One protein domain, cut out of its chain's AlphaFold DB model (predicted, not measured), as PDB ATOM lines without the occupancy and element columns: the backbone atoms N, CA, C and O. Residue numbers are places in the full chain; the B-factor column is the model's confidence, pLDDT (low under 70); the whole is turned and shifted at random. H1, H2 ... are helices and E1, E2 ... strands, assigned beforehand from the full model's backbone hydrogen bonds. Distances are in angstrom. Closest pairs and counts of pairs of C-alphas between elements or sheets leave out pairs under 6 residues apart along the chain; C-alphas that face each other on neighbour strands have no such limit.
ATOM      1  N   ALA A   8      31.364  -1.761  -5.925       89.56
ATOM      2  CA  ALA A   8      31.589  -1.975  -7.358       89.56
ATOM      3  C   ALA A   8      30.938  -0.892  -8.244       89.56
ATOM      4  O   ALA A   8      31.537  -0.399  -9.194       89.56
ATOM      5  N   CYS A   9      29.713  -0.465  -7.926       88.06
ATOM      6  CA  CYS A   9      29.077   0.627  -8.663       88.06
ATOM      7  C   CYS A   9      29.751   1.978  -8.376       88.06
ATOM      8  O   CYS A   9      29.783   2.842  -9.250       88.06
ATOM      9  N   GLN A  10      30.306   2.174  -7.179       89.31
ATOM     10  CA  GLN A  10      31.044   3.388  -6.838       89.31
ATOM     11  C   GLN A  10      32.386   3.480  -7.582       89.31
ATOM     12  O   GLN A  10      32.769   4.569  -8.020       89.31
ATOM     13  N   GLU A  11      33.053   2.348  -7.807       91.56
ATOM     14  CA  GLU A  11      34.224   2.250  -8.688       91.56
ATOM     15  C   GLU A  11      33.871   2.643 -10.127       91.56
ATOM     16  O   GLU A  11      34.561   3.478 -10.711       91.56
ATOM     17  N   LEU A  12      32.751   2.146 -10.668       92.12
ATOM     18  CA  LEU A  12      32.285   2.515 -12.013       92.12
ATOM     19  C   LEU A  12      32.005   4.017 -12.147       92.12
ATOM     20  O   LEU A  12      32.411   4.639 -13.127       92.12
ATOM     21  N   VAL A  13      31.346   4.621 -11.154       91.62
ATOM     22  CA  VAL A  13      31.096   6.073 -11.147       91.62
ATOM     23  C   VAL A  13      32.413   6.849 -11.100       91.62
ATOM     24  O   VAL A  13      32.569   7.837 -11.812       91.62
ATOM     25  N   THR A  14      33.377   6.389 -10.305       91.75
ATOM     26  CA  THR A  14      34.691   7.037 -10.191       91.75
ATOM     27  C   THR A  14      35.490   6.929 -11.491       91.75
ATOM     28  O   THR A  14      36.106   7.906 -11.914       91.75
ATOM     29  N   MET A  15      35.453   5.760 -12.135       94.06
ATOM     30  CA  MET A  15      36.172   5.471 -13.375       94.06
ATOM     31  C   MET A  15      35.615   6.262 -14.560       94.06
ATOM     32  O   MET A  15      36.380   6.830 -15.334       94.06
ATOM     33  N   HIS A  16      34.289   6.315 -14.694       93.88
ATOM     34  CA  HIS A  16      33.640   6.921 -15.857       93.88
ATOM     35  C   HIS A  16      33.269   8.391 -15.670       93.88
ATOM     36  O   HIS A  16      32.967   9.051 -16.659       93.88
ATOM     37  N   ARG A  17      33.281   8.901 -14.429       91.75
ATOM     38  CA  ARG A  17      32.914  10.283 -14.069       91.75
ATOM     39  C   ARG A  17      31.660  10.785 -14.807       91.75
ATOM     40  O   ARG A  17      31.730  11.790 -15.509       91.75
ATOM     41  N   PRO A  18      30.523  10.080 -14.693       92.81
ATOM     42  CA  PRO A  18      29.316  10.458 -15.411       92.81
ATOM     43  C   PRO A  18      28.697  11.737 -14.834       92.81
ATOM     44  O   PRO A  18      28.707  11.937 -13.620       92.81
ATOM     45  N   ASP A  19      28.041  12.538 -15.671       92.19
ATOM     46  CA  ASP A  19      27.248  13.686 -15.203       92.19
ATOM     47  C   ASP A  19      25.964  13.252 -14.481       92.19
ATOM     48  O   ASP A  19      25.440  13.959 -13.617       92.19
ATOM     49  N   ALA A  20      25.443  12.067 -14.818       92.88
ATOM     50  CA  ALA A  20      24.258  11.503 -14.194       92.88
ATOM     51  C   ALA A  20      24.321   9.979 -14.045       92.88
ATOM     52  O   ALA A  20      24.850   9.264 -14.893       92.88
ATOM     53  N   VAL A  21      23.694   9.476 -12.983       93.81
ATOM     54  CA  VAL A  21      23.507   8.050 -12.699       93.81
ATOM     55  C   VAL A  21      22.018   7.769 -12.560       93.81
ATOM     56  O   VAL A  21      21.356   8.273 -11.651       93.81
ATOM     57  N   VAL A  22      21.489   6.923 -13.444       94.06
ATOM     58  CA  VAL A  22      20.097   6.463 -13.388       94.06
ATOM     59  C   VAL A  22      20.049   5.079 -12.748       94.06
ATOM     60  O   VAL A  22      20.722   4.156 -13.200       94.06
ATOM     61  N   PHE A  23      19.256   4.924 -11.690       92.19
ATOM     62  CA  PHE A  23      19.155   3.681 -10.917       92.19
ATOM     63  C   PHE A  23      17.703   3.374 -10.528       92.19
ATOM     64  O   PHE A  23      16.811   4.195 -10.713       92.19
ATOM     65  N   GLY A  24      17.435   2.174 -10.005       88.81
ATOM     66  CA  GLY A  24      16.063   1.704  -9.763       88.81
ATOM     67  C   GLY A  24      15.917   0.745  -8.582       88.81
ATOM     68  O   GLY A  24      16.555   0.921  -7.551       88.81
ATOM     69  N   HIS A  25      15.070  -0.277  -8.740       87.00
ATOM     70  CA  HIS A  25      14.760  -1.360  -7.780       87.00
ATOM     71  C   HIS A  25      13.848  -0.993  -6.603       87.00
ATOM     72  O   HIS A  25      12.977  -1.777  -6.241       87.00
ATOM     73  N   SER A  26      13.976   0.201  -6.022       87.31
ATOM     74  CA  SER A  26      13.139   0.593  -4.872       87.31
ATOM     75  C   SER A  26      11.677   0.903  -5.234       87.31
ATOM     76  O   SER A  26      10.831   0.978  -4.344       87.31
ATOM     77  N   HIS A  27      11.395   1.175  -6.515       89.12
ATOM     78  CA  HIS A  27      10.160   1.797  -7.027       89.12
ATOM     79  C   HIS A  27       9.812   3.163  -6.411       89.12
ATOM     80  O   HIS A  27       8.774   3.736  -6.738       89.12
ATOM     81  N   LYS A  28      10.673   3.710  -5.548       89.06
ATOM     82  CA  LYS A  28      10.535   5.045  -4.973       89.06
ATOM     83  C   LYS A  28      11.292   6.015  -5.862       89.06
ATOM     84  O   LYS A  28      12.515   5.926  -5.950       89.06
ATOM     85  N   HIS A  29      10.564   6.923  -6.502       93.00
ATOM     86  CA  HIS A  29      11.188   7.999  -7.256       93.00
ATOM     87  C   HIS A  29      12.048   8.875  -6.334       93.00
ATOM     88  O   HIS A  29      11.751   9.032  -5.146       93.00
ATOM     89  N   GLY A  30      13.120   9.448  -6.869       92.88
ATOM     90  CA  GLY A  30      14.032  10.263  -6.081       92.88
ATOM     91  C   GLY A  30      15.116  10.908  -6.922       92.88
ATOM     92  O   GLY A  30      15.469  10.418  -7.992       92.88
ATOM     93  N   ILE A  31      15.634  12.020  -6.416       94.50
ATOM     94  CA  ILE A  31      16.713  12.769  -7.043       94.50
ATOM     95  C   ILE A  31      17.658  13.307  -5.980       94.50
ATOM     96  O   ILE A  31      17.217  13.751  -4.917       94.50
ATOM     97  N   CYS A  32      18.954  13.263  -6.260       92.75
ATOM     98  CA  CYS A  32      19.941  13.975  -5.466       92.75
ATOM     99  C   CYS A  32      21.185  14.295  -6.285       92.75
ATOM    100  O   CYS A  32      21.605  13.508  -7.127       92.75
ATOM    101  N   GLN A  33      21.815  15.417  -5.966       91.06
ATOM    102  CA  GLN A  33      23.134  15.753  -6.475       91.06
ATOM    103  C   GLN A  33      24.185  15.393  -5.427       91.06
ATOM    104  O   GLN A  33      24.013  15.695  -4.242       91.06
ATOM    105  N   HIS A  34      25.248  14.708  -5.842       89.25
ATOM    106  CA  HIS A  34      26.335  14.314  -4.950       89.25
ATOM    107  C   HIS A  34      27.655  14.240  -5.719       89.25
ATOM    108  O   HIS A  34      27.731  13.571  -6.745       89.25
ATOM    109  N   ASN A  35      28.683  14.935  -5.225       88.56
ATOM    110  CA  ASN A  35      30.011  15.028  -5.847       88.56
ATOM    111  C   ASN A  35      29.961  15.411  -7.338       88.56
ATOM    112  O   ASN A  35      30.636  14.808  -8.162       88.56
ATOM    113  N   GLY A  36      29.106  16.377  -7.691       88.62
ATOM    114  CA  GLY A  36      28.920  16.831  -9.076       88.62
ATOM    115  C   GLY A  36      28.048  15.920  -9.948       88.62
ATOM    116  O   GLY A  36      27.590  16.363 -10.991       88.62
ATOM    117  N   VAL A  37      27.731  14.703  -9.498       91.81
ATOM    118  CA  VAL A  37      26.931  13.726 -10.248       91.81
ATOM    119  C   VAL A  37      25.452  13.822  -9.871       91.81
ATOM    120  O   VAL A  37      25.096  13.884  -8.686       91.81
ATOM    121  N   LEU A  38      24.575  13.805 -10.875       93.56
ATOM    122  CA  LEU A  38      23.124  13.791 -10.699       93.56
ATOM    123  C   LEU A  38      22.585  12.356 -10.602       93.56
ATOM    124  O   LEU A  38      22.546  11.616 -11.579       93.56
ATOM    125  N   TYR A  39      22.101  11.959  -9.432       94.00
ATOM    126  CA  TYR A  39      21.509  10.641  -9.208       94.00
ATOM    127  C   TYR A  39      19.993  10.699  -9.364       94.00
ATOM    128  O   TYR A  39      19.326  11.484  -8.686       94.00
ATOM    129  N   ILE A  40      19.440   9.832 -10.214       95.50
ATOM    130  CA  ILE A  40      18.013   9.802 -10.548       95.50
ATOM    131  C   ILE A  40      17.468   8.384 -10.369       95.50
ATOM    132  O   ILE A  40      17.916   7.442 -11.020       95.50
ATOM    133  N   ASN A  41      16.437   8.248  -9.539       95.19
ATOM    134  CA  ASN A  41      15.565   7.082  -9.534       95.19
ATOM    135  C   ASN A  41      14.209   7.484 -10.123       95.19
ATOM    136  O   ASN A  41      13.494   8.263  -9.489       95.19
ATOM    137  N   PRO A  42      13.825   6.991 -11.313       95.56
ATOM    138  CA  PRO A  42      12.569   7.370 -11.950       95.56
ATOM    139  C   PRO A  42      11.335   6.786 -11.248       95.56
ATOM    140  O   PRO A  42      10.220   7.205 -11.547       95.56
ATOM    141  N   GLY A  43      11.522   5.838 -10.326       93.19
ATOM    142  CA  GLY A  43      10.454   5.051  -9.731       93.19
ATOM    143  C   GLY A  43      10.067   3.867 -10.616       93.19
ATOM    144  O   GLY A  43      10.935   3.142 -11.099       93.19
ATOM    145  N   SER A  44       8.768   3.622 -10.789       91.19
ATOM    146  CA  SER A  44       8.271   2.496 -11.593       91.19
ATOM    147  C   SER A  44       7.145   2.913 -12.529       91.19
ATOM    148  O   SER A  44       6.079   3.339 -12.083       91.19
ATOM    149  N   ALA A  45       7.356   2.692 -13.828       91.44
ATOM    150  CA  ALA A  45       6.319   2.823 -14.845       91.44
ATOM    151  C   ALA A  45       5.460   1.554 -14.984       91.44
ATOM    152  O   ALA A  45       4.412   1.597 -15.622       91.44
ATOM    153  N   GLY A  46       5.873   0.418 -14.411       86.31
ATOM    154  CA  GLY A  46       5.131  -0.849 -14.463       86.31
ATOM    155  C   GLY A  46       3.926  -0.874 -13.515       86.31
ATOM    156  O   GLY A  46       3.634   0.146 -12.898       86.31
ATOM    157  N   PRO A  47       3.211  -2.010 -13.375       82.50
ATOM    158  CA  PRO A  47       2.106  -2.149 -12.420       82.50
ATOM    159  C   PRO A  47       2.477  -1.632 -11.028       82.50
ATOM    160  O   PRO A  47       3.617  -1.808 -10.595       82.50
ATOM    161  N   ALA A  48       1.527  -0.997 -10.334       79.25
ATOM    162  CA  ALA A  48       1.776  -0.458  -9.004       79.25
ATOM    163  C   ALA A  48       2.226  -1.580  -8.057       79.25
ATOM    164  O   ALA A  48       1.592  -2.631  -7.965       79.25
ATOM    165  N   ARG A  49       3.336  -1.352  -7.351       78.25
ATOM    166  CA  ARG A  49       3.866  -2.276  -6.343       78.25
ATOM    167  C   ARG A  49       3.985  -1.546  -5.014       78.25
ATOM    168  O   ARG A  49       4.204  -0.339  -4.985       78.25
ATOM    169  N   PHE A  50       3.851  -2.276  -3.911       75.56
ATOM    170  CA  PHE A  50       4.140  -1.772  -2.561       75.56
ATOM    171  C   PHE A  50       3.330  -0.536  -2.113       75.56
ATOM    172  O   PHE A  50       3.829   0.262  -1.325       75.56
ATOM    173  N   LYS A  51       2.089  -0.358  -2.599       82.00
ATOM    174  CA  LYS A  51       1.265   0.858  -2.381       82.00
ATOM    175  C   LYS A  51       1.970   2.166  -2.795       82.00
ATOM    176  O   LYS A  51       1.574   3.244  -2.359       82.00
ATOM    177  N   LEU A  52       3.016   2.084  -3.620       83.94
ATOM    178  CA  LEU A  52       3.751   3.243  -4.112       83.94
ATOM    179  C   LEU A  52       3.126   3.761  -5.415       83.94
ATOM    180  O   LEU A  52       2.642   2.956  -6.222       83.94
ATOM    181  N   PRO A  53       3.150   5.086  -5.647       86.00
ATOM    182  CA  PRO A  53       2.679   5.659  -6.898       86.00
ATOM    183  C   PRO A  53       3.561   5.208  -8.065       86.00
ATOM    184  O   PRO A  53       4.793   5.187  -7.970       86.00
ATOM    185  N   ARG A  54       2.928   4.898  -9.200       90.56
ATOM    186  CA  ARG A  54       3.648   4.697 -10.460       90.56
ATOM    187  C   ARG A  54       4.217   6.029 -10.914       90.56
ATOM    188  O   ARG A  54       3.525   7.041 -10.866       90.56
ATOM    189  N   THR A  55       5.473   6.041 -11.323       93.56
ATOM    190  CA  THR A  55       6.214   7.272 -11.599       93.56
ATOM    191  C   THR A  55       7.200   7.100 -12.744       93.56
ATOM    192  O   THR A  55       7.688   5.999 -13.002       93.56
ATOM    193  N   VAL A  56       7.456   8.205 -13.445       94.62
ATOM    194  CA  VAL A  56       8.539   8.367 -14.425       94.62
ATOM    195  C   VAL A  56       9.271   9.681 -14.166       94.62
ATOM    196  O   VAL A  56       8.682  10.625 -13.635       94.62
ATOM    197  N   ALA A  57      10.539   9.753 -14.569       95.94
ATOM    198  CA  ALA A  57      11.327  10.982 -14.569       95.94
ATOM    199  C   ALA A  57      11.568  11.465 -16.004       95.94
ATOM    200  O   ALA A  57      11.859  10.662 -16.889       95.94
ATOM    201  N   ILE A  58      11.482  12.775 -16.213       95.75
ATOM    202  CA  ILE A  58      11.908  13.461 -17.434       95.75
ATOM    203  C   ILE A  58      13.127  14.301 -17.076       95.75
ATOM    204  O   ILE A  58      12.989  15.265 -16.328       95.75
ATOM    205  N   LEU A  59      14.291  13.949 -17.621       94.44
ATOM    206  CA  LEU A  59      15.498  14.775 -17.587       94.44
ATOM    207  C   LEU A  59      15.560  15.602 -18.875       94.44
ATOM    208  O   LEU A  59      15.566  15.043 -19.972       94.44
ATOM    209  N   ARG A  60      15.594  16.927 -18.745       92.44
ATOM    210  CA  ARG A  60      15.776  17.841 -19.877       92.44
ATOM    211  C   ARG A  60      17.260  18.097 -20.069       92.44
ATOM    212  O   ARG A  60      17.906  18.647 -19.185       92.44
ATOM    213  N   LEU A  61      17.775  17.720 -21.230       87.75
ATOM    214  CA  LEU A  61      19.128  18.072 -21.632       87.75
ATOM    215  C   LEU A  61      19.090  19.394 -22.413       87.75
ATOM    216  O   LEU A  61      18.183  19.584 -23.231       87.75
ATOM    217  N   PRO A  62      20.023  20.322 -22.159       80.94
ATOM    218  CA  PRO A  62      20.160  21.535 -22.957       80.94
ATOM    219  C   PRO A  62      20.557  21.185 -24.397       80.94
ATOM    220  O   PRO A  62      21.201  20.170 -24.651       80.94
ATOM    221  N   SER A  63      20.171  22.028 -25.358       78.00
ATOM    222  CA  SER A  63      20.459  21.791 -26.781       78.00
ATOM    223  C   SER A  63      21.938  21.941 -27.140       78.00
ATOM    224  O   SER A  63      22.383  21.384 -28.140       78.00
ATOM    225  N   LYS A  64      22.699  22.693 -26.337       74.38
ATOM    226  CA  LYS A  64      24.142  22.844 -26.487       74.38
ATOM    227  C   LYS A  64      24.863  21.977 -25.468       74.38
ATOM    228  O   LYS A  64      24.585  22.054 -24.275       74.38
ATOM    229  N   ALA A  65      25.827  21.210 -25.968       62.94
ATOM    230  CA  ALA A  65      26.761  20.417 -25.175       62.94
ATOM    231  C   ALA A  65      27.796  21.278 -24.425       62.94
ATOM    232  O   ALA A  65      28.649  20.732 -23.732       62.94
ATOM    233  N   ASP A  66      27.723  22.607 -24.554       58.38
ATOM    234  CA  ASP A  66      28.644  23.536 -23.909       58.38
ATOM    235  C   ASP A  66      28.388  23.526 -22.391       58.38
ATOM    236  O   ASP A  66      27.520  24.223 -21.863       58.38
ATOM    237  N   THR A  67      29.126  22.654 -21.706       57.75
ATOM    238  CA  THR A  67      29.469  22.712 -20.277       57.75
ATOM    239  C   THR A  67      28.286  22.939 -19.334       57.75
ATOM    240  O   THR A  67      28.376  23.702 -18.371       57.75
ATOM    241  N   THR A  68      27.146  22.300 -19.586       64.88
ATOM    242  CA  THR A  68      26.022  22.415 -18.654       64.88
ATOM    243  C   THR A  68      26.129  21.353 -17.573       64.88
ATOM    244  O   THR A  68      25.942  20.165 -17.827       64.88
ATOM    245  N   VAL A  69      26.381  21.805 -16.347       79.25
ATOM    246  CA  VAL A  69      26.262  20.978 -15.144       79.25
ATOM    247  C   VAL A  69      24.809  20.523 -15.015       79.25
ATOM    248  O   VAL A  69      23.902  21.349 -14.887       79.25
ATOM    249  N   LEU A  70      24.574  19.209 -15.042       89.62
ATOM    250  CA  LEU A  70      23.243  18.667 -14.790       89.62
ATOM    251  C   LEU A  70      22.846  18.957 -13.341       89.62
ATOM    252  O   LEU A  70      23.612  18.696 -12.419       89.62
ATOM    253  N   SER A  71      21.643  19.482 -13.125       90.12
ATOM    254  CA  SER A  71      21.122  19.807 -11.795       90.12
ATOM    255  C   SER A  71      19.740  19.201 -11.575       90.12
ATOM    256  O   SER A  71      19.074  18.742 -12.508       90.12
ATOM    257  N   CYS A  72      19.286  19.208 -10.321       89.50
ATOM    258  CA  CYS A  72      17.979  18.667  -9.959       89.50
ATOM    259  C   CYS A  72      16.809  19.353 -10.686       89.50
ATOM    260  O   CYS A  72      15.806  18.697 -10.961       89.50
ATOM    261  N   ASP A  73      16.943  20.633 -11.036       91.50
ATOM    262  CA  ASP A  73      15.875  21.433 -11.655       91.50
ATOM    263  C   ASP A  73      15.575  21.014 -13.101       91.50
ATOM    264  O   ASP A  73      14.486  21.258 -13.626       91.50
ATOM    265  N   LEU A  74      16.519  20.317 -13.743       91.38
ATOM    266  CA  LEU A  74      16.337  19.740 -15.074       91.38
ATOM    267  C   LEU A  74      15.484  18.468 -15.057       91.38
ATOM    268  O   LEU A  74      15.096  17.978 -16.123       91.38
ATOM    269  N   VAL A  75      15.172  17.931 -13.875       94.06
ATOM    270  CA  VAL A  75      14.404  16.698 -13.721       94.06
ATOM    271  C   VAL A  75      13.003  16.992 -13.213       94.06
ATOM    272  O   VAL A  75      12.787  17.670 -12.213       94.06
ATOM    273  N   SER A  76      12.010  16.429 -13.889       95.25
ATOM    274  CA  SER A  76      10.608  16.489 -13.479       95.25
ATOM    275  C   SER A  76      10.056  15.077 -13.295       95.25
ATOM    276  O   SER A  76      10.250  14.224 -14.158       95.25
ATOM    277  N   PHE A  77       9.335  14.828 -12.200       94.50
ATOM    278  CA  PHE A  77       8.628  13.563 -11.980       94.50
ATOM    279  C   PHE A  77       7.167  13.669 -12.411       94.50
ATOM    280  O   PHE A  77       6.506  14.676 -12.149       94.50
ATOM    281  N   ILE A  78       6.660  12.608 -13.035       94.12
ATOM    282  CA  ILE A  78       5.251  12.460 -13.403       94.12
ATOM    283  C   ILE A  78       4.708  11.215 -12.714       94.12
ATOM    284  O   ILE A  78       5.286  10.135 -12.830       94.12
ATOM    285  N   THR A  79       3.582  11.364 -12.017       92.38
ATOM    286  CA  THR A  79       2.813  10.242 -11.474       92.38
ATOM    287  C   THR A  79       1.866   9.696 -12.539       92.38
ATOM    288  O   THR A  79       1.174  10.460 -13.206       92.38
ATOM    289  N   LEU A  80       1.850   8.377 -12.695       88.06
ATOM    290  CA  LEU A  80       0.979   7.651 -13.614       88.06
ATOM    291  C   LEU A  80      -0.210   7.053 -12.854       88.06
ATOM    292  O   LEU A  80      -0.109   6.758 -11.660       88.06
TER     293      LEU A  80
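AT A GLANCE: This is residues 8 to 80 of the 111 residues of the protein "Metallophos_2 domain-containing protein" of Trebouxia sp. A1-2 (UniProt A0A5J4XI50). A small sheet of E1, E3 and E2 lies in the middle, between helix H1 and the hairpin of E4 and E5. The 73 printed residues run H1, E1, E2, E3, E4, E5, mixed in class, with under half in named elements. The sheet, ordered E1, E3, E2, is mixed; the whole is flat, spanning 39 by 32 by 16 A, and only just compact, close to loose, with a radius of gyration of the C-alphas of 13.5 A.

HOW THE PARTS SIT: H1, residues 8 to 16, with every O i to N i+4 pair within hydrogen-bond range, is not on the sheet. E1, residues 20 to 22, is parallel to E3, residues 37 to 41, at 19 degrees; N 21 and O 38 are 2.8 A apart. E2, residues 30 to 34, and E3 form an antiparallel hairpin at 166 degrees; N 39 and O 32 are 2.8 A apart. E4, residues 54 to 59, and E5, residues 75 to 80, form another at 155 degrees; N 58 and O 76 are 2.8 A apart. The closest C-alphas of E3 and E4, Asn 41 and Ala 57, are 7.6 A apart.

IN THESE COORDINATES: H1 begins at C-alpha 8 (31.589, -1.975, -7.358); E5 ends at C-alpha 80 (0.979, 7.651, -13.614). E4 measures 17.1 A and E5 16.2 A.

THE WHOLE: The printed part has no cut. The links E3 to E4 and E4 to E5 are long; residues 65 to 68 are under 70 in pLDDT.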